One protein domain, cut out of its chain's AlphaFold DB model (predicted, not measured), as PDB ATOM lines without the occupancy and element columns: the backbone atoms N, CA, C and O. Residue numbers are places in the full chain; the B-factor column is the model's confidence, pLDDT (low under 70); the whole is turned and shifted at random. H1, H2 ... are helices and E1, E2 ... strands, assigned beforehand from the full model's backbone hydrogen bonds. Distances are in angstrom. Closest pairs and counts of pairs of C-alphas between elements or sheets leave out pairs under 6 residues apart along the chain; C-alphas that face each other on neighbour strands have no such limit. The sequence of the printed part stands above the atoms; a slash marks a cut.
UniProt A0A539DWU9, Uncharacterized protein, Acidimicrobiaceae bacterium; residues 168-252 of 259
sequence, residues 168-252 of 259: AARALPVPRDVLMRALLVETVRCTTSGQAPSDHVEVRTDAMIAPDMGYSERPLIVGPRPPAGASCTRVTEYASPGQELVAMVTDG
ATOM      1  N   ALA A 168     143.278 172.851 127.782       90.88
ATOM      2  CA  ALA A 168     142.412 173.067 128.939       90.88
ATOM      3  C   ALA A 168     143.232 173.280 130.221       90.88
ATOM      4  O   ALA A 168     143.075 174.309 130.873       90.88
ATOM      5  N   ALA A 169     144.193 172.393 130.508       93.69
ATOM      6  CA  ALA A 169     145.071 172.524 131.671       93.69
ATOM      7  C   ALA A 169     145.906 173.820 131.627       93.69
ATOM      8  O   ALA A 169     146.074 174.499 132.635       93.69
ATOM      9  N   ARG A 170     146.373 174.225 130.435       94.94
ATOM     10  CA  ARG A 170     147.095 175.497 130.230       94.94
ATOM     11  C   ARG A 170     146.236 176.747 130.432       94.94
ATOM     12  O   ARG A 170     146.794 177.823 130.633       94.94
ATOM     13  N   ALA A 171     144.915 176.631 130.330       94.38
ATOM     14  CA  ALA A 171     143.982 177.740 130.510       94.38
ATOM     15  C   ALA A 171     143.526 177.912 131.970       94.38
ATOM     16  O   ALA A 171     142.874 178.908 132.284       94.38
ATOM     17  N   LEU A 172     143.870 176.974 132.861       96.12
ATOM     18  CA  LEU A 172     143.547 177.072 134.283       96.12
ATOM     19  C   LEU A 172     144.224 178.300 134.915       96.12
ATOM     20  O   LEU A 172     145.325 178.674 134.501       96.12
ATOM     21  N   PRO A 173     143.613 178.930 135.934       96.44
ATOM     22  CA  PRO A 173     144.127 180.147 136.568       96.44
ATOM     23  C   PRO A 173     145.314 179.875 137.515       96.44
ATOM     24  O   PRO A 173     145.355 180.393 138.623       96.44
ATOM     25  N   VAL A 174     146.267 179.044 137.100       96.88
ATOM     26  CA  VAL A 174     147.435 178.630 137.885       96.88
ATOM     27  C   VAL A 174     148.683 179.351 137.362       96.88
ATOM     28  O   VAL A 174     148.823 179.466 136.137       96.88
ATOM     29  N   PRO A 175     149.614 179.786 138.237       96.56
ATOM     30  CA  PRO A 175     150.908 180.316 137.818       96.56
ATOM     31  C   PRO A 175     151.594 179.401 136.803       96.56
ATOM     32  O   PRO A 175     151.651 178.175 136.954       96.56
ATOM     33  N   ARG A 176     152.074 179.990 135.710       95.88
ATOM     34  CA  ARG A 176     152.531 179.218 134.553       95.88
ATOM     35  C   ARG A 176     153.794 178.409 134.858       95.88
ATOM     36  O   ARG A 176     153.950 177.312 134.338       95.88
ATOM     37  N   ASP A 177     154.667 178.936 135.702       95.50
ATOM     38  CA  ASP A 177     155.884 178.294 136.208       95.50
ATOM     39  C   ASP A 177     155.593 177.084 137.107       95.50
ATOM     40  O   ASP A 177     156.326 176.096 137.043       95.50
ATOM     41  N   VAL A 178     154.490 177.119 137.863       96.56
ATOM     42  CA  VAL A 178     153.962 175.958 138.596       96.56
ATOM     43  C   VAL A 178     153.443 174.901 137.620       96.56
ATOM     44  O   VAL A 178     153.797 173.731 137.744       96.56
ATOM     45  N   LEU A 179     152.665 175.296 136.602       96.50
ATOM     46  CA  LEU A 179     152.158 174.361 135.586       96.50
ATOM     47  C   LEU A 179     153.274 173.680 134.782       96.50
ATOM     48  O   LEU A 179     153.151 172.508 134.445       96.50
ATOM     49  N   MET A 180     154.368 174.390 134.483       95.62
ATOM     50  CA  MET A 180     155.534 173.818 133.790       95.62
ATOM     51  C   MET A 180     156.186 172.673 134.576       95.62
ATOM     52  O   MET A 180     156.819 171.809 133.978       95.62
ATOM     53  N   ARG A 181     156.024 172.663 135.901       95.56
ATOM     54  CA  ARG A 181     156.599 171.672 136.823       95.56
ATOM     55  C   ARG A 181     155.533 170.769 137.438       95.56
ATOM     56  O   ARG A 181     155.792 170.109 138.442       95.56
ATOM     57  N   ALA A 182     154.323 170.765 136.880       96.12
ATOM     58  CA  ALA A 182     153.226 169.979 137.412       96.12
ATOM     59  C   ALA A 182     153.520 168.479 137.283       96.12
ATOM     60  O   ALA A 182     153.920 167.992 136.230       96.12
ATOM     61  N   LEU A 183     153.268 167.754 138.365       95.62
ATOM     62  CA  LEU A 183     153.183 166.300 138.406       95.62
ATOM     63  C   LEU A 183     151.731 165.845 138.198       95.62
ATOM     64  O   LEU A 183     151.473 164.858 137.514       95.62
ATOM     65  N   LEU A 184     150.792 166.582 138.795       96.06
ATOM     66  CA  LEU A 184     149.358 166.308 138.772       96.06
ATOM     67  C   LEU A 184     148.592 167.633 138.864       96.06
ATOM     68  O   LEU A 184     148.921 168.483 139.693       96.06
ATOM     69  N   VAL A 185     147.569 167.793 138.028       97.38
ATOM     70  CA  VAL A 185     146.639 168.929 138.039       97.38
ATOM     71  C   VAL A 185     145.223 168.381 138.104       97.38
ATOM     72  O   VAL A 185     144.812 167.623 137.224       97.38
ATOM     73  N   GLU A 186     144.468 168.794 139.116       96.38
ATOM     74  CA  GLU A 186     143.086 168.367 139.320       96.38
ATOM     75  C   GLU A 186     142.163 169.569 139.499       96.38
ATOM     76  O   GLU A 186     142.447 170.485 140.272       96.38
ATOM     77  N   THR A 187     141.013 169.533 138.833       95.81
ATOM     78  CA  THR A 187     139.876 170.388 139.176       95.81
ATOM     79  C   THR A 187     139.042 169.667 140.226       95.81
ATOM     80  O   THR A 187     138.591 168.537 140.025       95.81
ATOM     81  N   VAL A 188     138.816 170.320 141.359       95.75
ATOM     82  CA  VAL A 188     138.064 169.775 142.485       95.75
ATOM     83  C   VAL A 188     136.774 170.557 142.637       95.75
ATOM     84  O   VAL A 188     136.778 171.774 142.802       95.75
ATOM     85  N   ARG A 189     135.656 169.837 142.603       94.94
ATOM     86  CA  ARG A 189     134.316 170.386 142.787       94.94
ATOM     87  C   ARG A 189     133.739 169.881 144.088       94.94
ATOM     88  O   ARG A 189     133.545 168.678 144.250       94.94
ATOM     89  N   CYS A 190     133.443 170.797 144.995       94.44
ATOM     90  CA  CYS A 190     132.928 170.479 146.315       94.44
ATOM     91  C   CYS A 190     131.505 171.004 146.498       94.44
ATOM     92  O   CYS A 190     131.150 172.095 146.049       94.44
ATOM     93  N   THR A 191     130.682 170.219 147.187       93.44
ATOM     94  CA  THR A 191     129.296 170.559 147.508       93.44
ATOM     95  C   THR A 191     129.041 170.409 149.001       93.44
ATOM     96  O   THR A 191     129.505 169.459 149.637       93.44
ATOM     97  N   THR A 192     128.271 171.346 149.546       92.31
ATOM     98  CA  THR A 192     127.815 171.342 150.938       92.31
ATOM     99  C   THR A 192     126.325 171.651 150.948       92.31
ATOM    100  O   THR A 192     125.865 172.532 150.220       92.31
ATOM    101  N   SER A 193     125.552 170.928 151.761       89.44
ATOM    102  CA  SER A 193     124.102 171.136 151.843       89.44
ATOM    103  C   SER A 193     123.770 172.589 152.201       89.44
ATOM    104  O   SER A 193     124.310 173.138 153.161       89.44
ATOM    105  N   GLY A 194     122.889 173.214 151.419       85.25
ATOM    106  CA  GLY A 194     122.457 174.598 151.632       85.25
ATOM    107  C   GLY A 194     123.477 175.678 151.246       85.25
ATOM    108  O   GLY A 194     123.233 176.848 151.534       85.25
ATOM    109  N   GLN A 195     124.593 175.326 150.598       87.12
ATOM    110  CA  GLN A 195     125.597 176.277 150.111       87.12
ATOM    111  C   GLN A 195     125.837 176.113 148.607       87.12
ATOM    112  O   GLN A 195     125.583 175.056 148.028       87.12
ATOM    113  N   ALA A 196     126.320 177.179 147.968       86.62
ATOM    114  CA  ALA A 196     126.753 177.110 146.578       86.62
ATOM    115  C   ALA A 196     127.969 176.169 146.445       86.62
ATOM    116  O   ALA A 196     128.792 176.119 147.364       86.62
ATOM    117  N   PRO A 197     128.098 175.433 145.326       87.62
ATOM    118  CA  PRO A 197     129.286 174.631 145.066       87.62
ATOM    119  C   PRO A 197     130.534 175.518 145.021       87.62
ATOM    120  O   PRO A 197     130.481 176.652 144.538       87.62
ATOM    121  N   SER A 198     131.645 174.984 145.515       91.12
ATOM    122  CA  SER A 198     132.956 175.623 145.455       91.12
ATOM    123  C   SER A 198     133.880 174.780 144.591       91.12
ATOM    124  O   SER A 198     134.097 173.605 144.900       91.12
ATOM    125  N   ASP A 199     134.432 175.402 143.556       93.69
ATOM    126  CA  ASP A 199     135.372 174.765 142.643       93.69
ATOM    127  C   ASP A 199     136.759 175.383 142.852       93.69
ATOM    128  O   ASP A 199     136.893 176.607 142.955       93.69
ATOM    129  N   HIS A 200     137.788 174.546 142.912       95.88
ATOM    130  CA  HIS A 200     139.183 174.968 143.015       95.88
ATOM    131  C   HIS A 200     140.089 174.037 142.212       95.88
ATOM    132  O   HIS A 200     139.703 172.926 141.855       95.88
ATOM    133  N   VAL A 201     141.298 174.497 141.911       97.50
ATOM    134  CA  VAL A 201     142.329 173.698 141.243       97.50
ATOM    135  C   VAL A 201     143.378 173.299 142.271       97.50
ATOM    136  O   VAL A 201     143.832 174.141 143.049       97.50
ATOM    137  N   GLU A 202     143.764 172.029 142.271       97.38
ATOM    138  CA  GLU A 202     144.883 171.498 143.045       97.38
ATOM    139  C   GLU A 202     146.022 171.136 142.090       97.38
ATOM    140  O   GLU A 202     145.819 170.413 141.114       97.38
ATOM    141  N   VAL A 203     147.227 171.646 142.355       97.50
ATOM    142  CA  VAL A 203     148.419 171.330 141.560       97.50
ATOM    143  C   VAL A 203     149.519 170.800 142.453       97.50
ATOM    144  O   VAL A 203     149.978 171.497 143.357       97.50
ATOM    145  N   ARG A 204     149.970 169.577 142.173       97.19
ATOM    146  CA  ARG A 204     151.205 169.032 142.739       97.19
ATOM    147  C   ARG A 204     152.339 169.216 141.752       97.19
ATOM    148  O   ARG A 204     152.139 169.011 140.557       97.19
ATOM    149  N   THR A 205     153.522 169.555 142.244       96.00
ATOM    150  CA  THR A 205     154.721 169.723 141.412       96.00
ATOM    151  C   THR A 205     155.720 168.601 141.629       96.00
ATOM    152  O   THR A 205     155.798 168.033 142.716       96.00
ATOM    153  N   ASP A 206     156.504 168.301 140.602       94.12
ATOM    154  CA  ASP A 206     157.606 167.351 140.701       94.12
ATOM    155  C   ASP A 206     158.813 168.020 141.381       94.12
ATOM    156  O   ASP A 206     159.395 168.960 140.842       94.12
ATOM    157  N   ALA A 207     159.185 167.539 142.572       93.06
ATOM    158  CA  ALA A 207     160.320 168.070 143.334       93.06
ATOM    159  C   ALA A 207     161.684 167.768 142.685       93.06
ATOM    160  O   ALA A 207     162.681 168.394 143.042       93.06
ATOM    161  N   MET A 208     161.742 166.834 141.728       92.31
ATOM    162  CA  MET A 208     162.962 166.515 140.981       92.31
ATOM    163  C   MET A 208     163.213 167.483 139.821       92.31
ATOM    164  O   MET A 208     164.304 167.493 139.250       92.31
ATOM    165  N   ILE A 209     162.227 168.309 139.464       92.12
ATOM    166  CA  ILE A 209     162.362 169.323 138.422       92.12
ATOM    167  C   ILE A 209     162.720 170.654 139.076       92.12
ATOM    168  O   ILE A 209     161.889 171.292 139.717       92.12
ATOM    169  N   ALA A 210     163.961 171.099 138.885       91.56
ATOM    170  CA  ALA A 210     164.460 172.308 139.524       91.56
ATOM    171  C   ALA A 210     163.807 173.621 138.995       91.56
ATOM    172  O   ALA A 210     163.478 173.738 137.805       91.56
ATOM    173  N   PRO A 211     163.660 174.648 139.854       93.69
ATOM    174  CA  PRO A 211     163.706 174.529 141.307       93.69
ATOM    175  C   PRO A 211     162.464 173.795 141.825       93.69
ATOM    176  O   PRO A 211     161.386 173.879 141.236       93.69
ATOM    177  N   ASP A 212     162.618 173.126 142.964       93.69
ATOM    178  CA  ASP A 212     161.487 172.553 143.684       93.69
ATOM    179  C   ASP A 212     160.511 173.667 144.107       93.69
ATOM    180  O   ASP A 212     160.839 174.545 144.914       93.69
ATOM    181  N   MET A 213     159.293 173.605 143.565       94.25
ATOM    182  CA  MET A 213     158.233 174.584 143.818       94.25
ATOM    183  C   MET A 213     157.564 174.410 145.190       94.25
ATOM    184  O   MET A 213     156.733 175.233 145.555       94.25
ATOM    185  N   GLY A 214     157.884 173.348 145.940       93.75
ATOM    186  CA  GLY A 214     157.358 173.108 147.287       93.75
ATOM    187  C   GLY A 214     155.962 172.478 147.335       93.75
ATOM    188  O   GLY A 214     155.407 172.317 148.423       93.75
ATOM    189  N   TYR A 215     155.392 172.085 146.188       95.50
ATOM    190  CA  TYR A 215     154.028 171.544 146.097       95.50
ATOM    191  C   TYR A 215     153.955 170.031 145.839       95.50
ATOM    192  O   TYR A 215     152.925 169.524 145.398       95.50
ATOM    193  N   SER A 216     155.029 169.280 146.081       94.00
ATOM    194  CA  SER A 216     155.059 167.824 145.861       94.00
ATOM    195  C   SER A 216     154.165 167.062 146.850       94.00
ATOM    196  O   SER A 216     153.340 166.226 146.463       94.00
ATOM    197  N   GLU A 217     154.264 167.396 148.138       91.31
ATOM    198  CA  GLU A 217     153.472 166.767 149.200       91.31
ATOM    199  C   GLU A 217     152.107 167.431 149.391       91.31
ATOM    200  O   GLU A 217     151.086 166.743 149.523       91.31
ATOM    201  N   ARG A 218     152.088 168.770 149.407       93.69
ATOM    202  CA  ARG A 218     150.892 169.596 149.608       93.69
ATOM    203  C   ARG A 218     150.624 170.395 148.336       93.69
ATOM    204  O   ARG A 218     151.462 171.221 147.989       93.69
ATOM    205  N   PRO A 219     149.484 170.193 147.659       95.69
ATOM    206  CA  PRO A 219     149.228 170.884 146.409       95.69
ATOM    207  C   PRO A 219     149.099 172.393 146.624       95.69
ATOM    208  O   PRO A 219     148.579 172.855 147.647       95.69
ATOM    209  N   LEU A 220     149.488 173.156 145.606       95.69
ATOM    210  CA  LEU A 220     149.007 174.518 145.449       95.69
ATOM    211  C   LEU A 220     147.490 174.465 145.240       95.69
ATOM    212  O   LEU A 220     147.014 173.772 144.343       95.69
ATOM    213  N   ILE A 221     146.741 175.216 146.050       95.56
ATOM    214  CA  ILE A 221     145.288 175.355 145.914       95.56
ATOM    215  C   ILE A 221     144.984 176.726 145.320       95.56
ATOM    216  O   ILE A 221     145.267 177.750 145.944       95.56
ATOM    217  N   VAL A 222     144.363 176.740 144.143       95.88
ATOM    218  CA  VAL A 222     143.894 177.957 143.479       95.88
ATOM    219  C   VAL A 222     142.371 177.984 143.485       95.88
ATOM    220  O   VAL A 222     141.722 177.175 142.826       95.88
ATOM    221  N   GLY A 223     141.799 178.947 144.204       92.69
ATOM    222  CA  GLY A 223     140.352 179.116 144.336       92.69
ATOM    223  C   GLY A 223     139.878 179.083 145.793       92.69
ATOM    224  O   GLY A 223     140.695 179.034 146.718       92.69
ATOM    225  N   PRO A 224     138.557 179.166 146.022       90.38
ATOM    226  CA  PRO A 224     137.984 179.083 147.359       90.38
ATOM    227  C   PRO A 224     138.246 177.708 147.974       90.38
ATOM    228  O   PRO A 224     138.006 176.681 147.347       90.38
ATOM    229  N   ARG A 225     138.688 177.676 149.236       84.81
ATOM    230  CA  ARG A 225     138.757 176.413 149.977       84.81
ATOM    231  C   ARG A 225     137.346 175.907 150.280       84.81
ATOM    232  O   ARG A 225     136.488 176.719 150.642       84.81
ATOM    233  N   PRO A 226     137.114 174.589 150.200       84.56
ATOM    234  CA  PRO A 226     135.810 174.042 150.504       84.56
ATOM    235  C   PRO A 226     135.480 174.200 151.998       84.56
ATOM    236  O   PRO A 226     136.375 174.130 152.850       84.56
ATOM    237  N   PRO A 227     134.195 174.384 152.341       81.19
ATOM    238  CA  PRO A 227     133.727 174.365 153.721       81.19
ATOM    239  C   PRO A 227     134.040 173.034 154.415       81.19
ATOM    240  O   PRO A 227     134.092 171.976 153.782       81.19
ATOM    241  N   ALA A 228     134.176 173.061 155.742       82.62
ATOM    242  CA  ALA A 228     134.275 171.833 156.526       82.62
ATOM    243  C   ALA A 228     133.035 170.945 156.303       82.62
ATOM    244  O   ALA A 228     131.904 171.427 156.361       82.62
ATOM    245  N   GLY A 229     133.252 169.650 156.056       83.75
ATOM    246  CA  GLY A 229     132.177 168.691 155.780       83.75
ATOM    247  C   GLY A 229     131.678 168.671 154.330       83.75
ATOM    248  O   GLY A 229     130.707 167.969 154.051       83.75
ATOM    249  N   ALA A 230     132.317 169.403 153.412       89.75
ATOM    250  CA  ALA A 230     132.000 169.323 151.991       89.75
ATOM    251  C   ALA A 230     132.318 167.935 151.408       89.75
ATOM    252  O   ALA A 230     133.317 167.306 151.758       89.75
ATOM    253  N   SER A 231     131.485 167.484 150.469       93.31
ATOM    254  CA  SER A 231     131.769 166.317 149.628       93.31
ATOM    255  C   SER A 231     132.363 166.784 148.304       93.31
ATOM    256  O   SER A 231     131.776 167.646 147.647       93.31
ATOM    257  N   CYS A 232     133.521 166.239 147.929       94.50
ATOM    258  CA  CYS A 232     134.294 166.701 146.780       94.50
ATOM    259  C   CYS A 232     134.514 165.594 145.747       94.50
ATOM    260  O   CYS A 232     134.894 164.475 146.090       94.50
ATOM    261  N   THR A 233     134.351 165.948 144.476       94.81
ATOM    262  CA  THR A 233     134.711 165.135 143.309       94.81
ATOM    263  C   THR A 233     135.900 165.764 142.593       94.81
ATOM    264  O   THR A 233     135.967 166.990 142.500       94.81
ATOM    265  N   ARG A 234     136.814 164.941 142.072       94.44
ATOM    266  CA  ARG A 234     138.031 165.388 141.379       94.44
ATOM    267  C   ARG A 234     137.996 164.984 139.914       94.44
ATOM    268  O   ARG A 234     137.494 163.909 139.587       94.44
ATOM    269  N   VAL A 235     138.527 165.848 139.061       94.38
ATOM    270  CA  VAL A 235     138.756 165.591 137.640       94.38
ATOM    271  C   VAL A 235     140.221 165.876 137.352       94.38
ATOM    272  O   VAL A 235     140.680 166.998 137.556       94.38
ATOM    273  N   THR A 236     140.945 164.867 136.878       94.62
ATOM    274  CA  THR A 236     142.343 165.015 136.471       94.62
ATOM    275  C   THR A 236     142.422 165.749 135.138       94.62
ATOM    276  O   THR A 236     141.956 165.253 134.116       94.62
ATOM    277  N   GLU A 237     143.041 166.924 135.147       94.94
ATOM    278  CA  GLU A 237     143.285 167.750 133.958       94.94
ATOM    279  C   GLU A 237     144.627 167.404 133.299       94.94
ATOM    280  O   GLU A 237     144.813 167.578 132.089       94.94
ATOM    281  N   TYR A 238     145.578 166.939 134.110       95.38
ATOM    282  CA  TYR A 238     146.895 166.481 133.688       95.38
ATOM    283  C   TYR A 238     147.513 165.567 134.750       95.38
ATOM    284  O   TYR A 238     147.458 165.883 135.936       95.38
ATOM    285  N   ALA A 239     148.167 164.494 134.314       93.88
ATOM    286  CA  ALA A 239     149.084 163.694 135.115       93.88
ATOM    287  C   ALA A 239     150.372 163.474 134.310       93.88
ATOM    288  O   ALA A 239     150.332 163.309 133.090       93.88
ATOM    289  N   SER A 240     151.526 163.507 134.972       91.19
ATOM    290  CA  SER A 240     152.784 163.146 134.318       91.19
ATOM    291  C   SER A 240     152.798 161.647 133.979       91.19
ATOM    292  O   SER A 240     152.131 160.867 134.658       91.19
ATOM    293  N   PRO A 241     153.613 161.193 133.010       88.50
ATOM    294  CA  PRO A 241     153.724 159.765 132.704       88.50
ATOM    295  C   PRO A 241     154.111 158.905 133.918       88.50
ATOM    296  O   PRO A 241     153.625 157.789 134.080       88.50
ATOM    297  N   GLY A 242     154.969 159.433 134.801       85.69
ATOM    298  CA  GLY A 242     155.323 158.759 136.051       85.69
ATOM    299  C   GLY A 242     154.129 158.648 137.003       85.69
ATOM    300  O   GLY A 242     153.918 157.599 137.604       85.69
ATOM    301  N   GLN A 243     153.314 159.701 137.093       88.06
ATOM    302  CA  GLN A 243     152.104 159.707 137.913       88.06
ATOM    303  C   GLN A 243     151.024 158.766 137.361       88.06
ATOM    304  O   GLN A 243     150.378 158.065 138.137       88.06
ATOM    305  N   GLU A 244     150.848 158.712 136.039       86.25
ATOM    306  CA  GLU A 244     149.943 157.763 135.381       86.25
ATOM    307  C   GLU A 244     150.358 156.317 135.672       86.25
ATOM    308  O   GLU A 244     149.517 155.503 136.041       86.25
ATOM    309  N   LEU A 245     151.658 156.005 135.604       85.31
ATOM    310  CA  LEU A 245     152.162 154.674 135.941       85.31
ATOM    311  C   LEU A 245     151.880 154.304 137.405       85.31
ATOM    312  O   LEU A 245     151.443 153.188 137.680       85.31
ATOM    313  N   VAL A 246     152.103 155.231 138.343       85.62
ATOM    314  CA  VAL A 246     151.790 155.014 139.766       85.62
ATOM    315  C   VAL A 246     150.298 154.744 139.963       85.62
ATOM    316  O   VAL A 246     149.948 153.827 140.708       85.62
ATOM    317  N   ALA A 247     149.426 155.495 139.282       83.94
ATOM    318  CA  ALA A 247     147.983 155.273 139.331       83.94
ATOM    319  C   ALA A 247     147.620 153.881 138.799       83.94
ATOM    320  O   ALA A 247     147.002 153.107 139.520       83.94
ATOM    321  N   MET A 248     148.117 153.500 137.616       84.69
ATOM    322  CA  MET A 248     147.855 152.177 137.033       84.69
ATOM    323  C   MET A 248     148.332 151.030 137.933       84.69
ATOM    324  O   MET A 248     147.645 150.020 138.059       84.69
ATOM    325  N   VAL A 249     149.491 151.164 138.584       85.62
ATOM    326  CA  VAL A 249     149.978 150.151 139.537       85.62
ATOM    327  C   VAL A 249     149.090 150.088 140.783       85.62
ATOM    328  O   VAL A 249     148.811 149.002 141.284       85.62
ATOM    329  N   THR A 250     148.635 151.238 141.282       86.00
ATOM    330  CA  THR A 250     147.793 151.319 142.487       86.00
ATOM    331  C   THR A 250     146.389 150.769 142.240       86.00
ATOM    332  O   THR A 250     145.848 150.067 143.092       86.00
ATOM    333  N   ASP A 251     145.833 151.032 141.059       86.44
ATOM    334  CA  ASP A 251     144.496 150.597 140.651       86.44
ATOM    335  C   ASP A 251     144.473 149.128 140.179       86.44
ATOM    336  O   ASP A 251     143.407 148.547 139.987       86.44
ATOM    337  N   GLY A 252     145.647 148.493 140.058       81.44
ATOM    338  CA  GLY A 252     145.797 147.096 139.640       81.44
ATOM    339  C   GLY A 252     145.783 146.884 138.122       81.44
ATOM    340  O   GLY A 252     145.785 145.739 137.667       81.44
TER     341      GLY A 252
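What this domain is: This is residues 168 to 252 of the 259 residues of an uncharacterized protein of Acidimicrobiaceae bacterium (UniProt A0A539DWU9). One strongly twisted antiparallel sheet makes the body, with two long strands, E1 and E2, side by side in its middle, the long E4 along one edge and the very short E3 at the other. Two short helices, H1 and H2, sit at the sheet near the start of the printed part, and H3 leads away from the sheet past E4 and the beginning of E1. The printed part has 85 residues, with H1, H2, E1, E2, E3, E4 and H3 along the chain and the sheet order E3, E2, E1, E4; the class is mixed, helices and strands. It is only just compact, close to loose, with a radius of gyration of the C-alphas of 13.8 A and spans of 43 by 33 by 23 A.

Where its parts are: Find C-alpha 182 at (153.226, 169.979, 137.412); from there E1, residues 182 to 191, runs 26.0 A to C-alpha 191 at (129.296, 170.559, 147.508). E2, residues 198 to 205, comes back over 22.9 A. E3 is residues 220 to 222, 6.5 A long, and E4 is residues 231 to 239, 22.7 A long. Before the strands look for H1, residues 168 to 171, 5.2 A, and H2, residues 176 to 180, 6.2 A. H3, residues 241 to 251, runs 15.2 A and ends at C-alpha 251, (144.496, 150.597, 140.651).

How they stand to each other: Start at the inner strands: E1 and E2 form a hairpin, with N 188 and O 200 2.8 A apart. E2 and E3 form another, with N 203 and O 220 at 2.9 A. E1, E2 and E3 are a meander, each strand the antiparallel neighbour of the one before; with E4 they make a Greek key, in which the fourth strand is the antiparallel neighbour of the first. Across E1 and E4, N 187 and O 235 are 2.9 A apart. H2 is on the sheet at a height of 8.0 A and only just over E2, on which 3 of its 5 C-alphas fall; its closest C-alphas to E2 are those of Val 178 and Thr 205, 6.9 A. H1 only grazes the sheet, with residues 168 to 170; its closest C-alphas to E4 are those of Ala 169 and Glu 237, 5.6 A. H3 also only grazes it, with residues 241 to 247, and is apart from H1 and H2. In H2 and H3 every O i to N i+4 pair is within hydrogen-bond range; H1 is too short for such a pair.

The domain as a whole: The two C-alphas farthest apart, those of Gly 194 and Ala 210, are 43.8 A from each other. The printed part has no cut. Look at residues 206 to 219 for the long link, from E2 to E3. Mean pLDDT of the printed part is 92.2, and no printed residue is under 70.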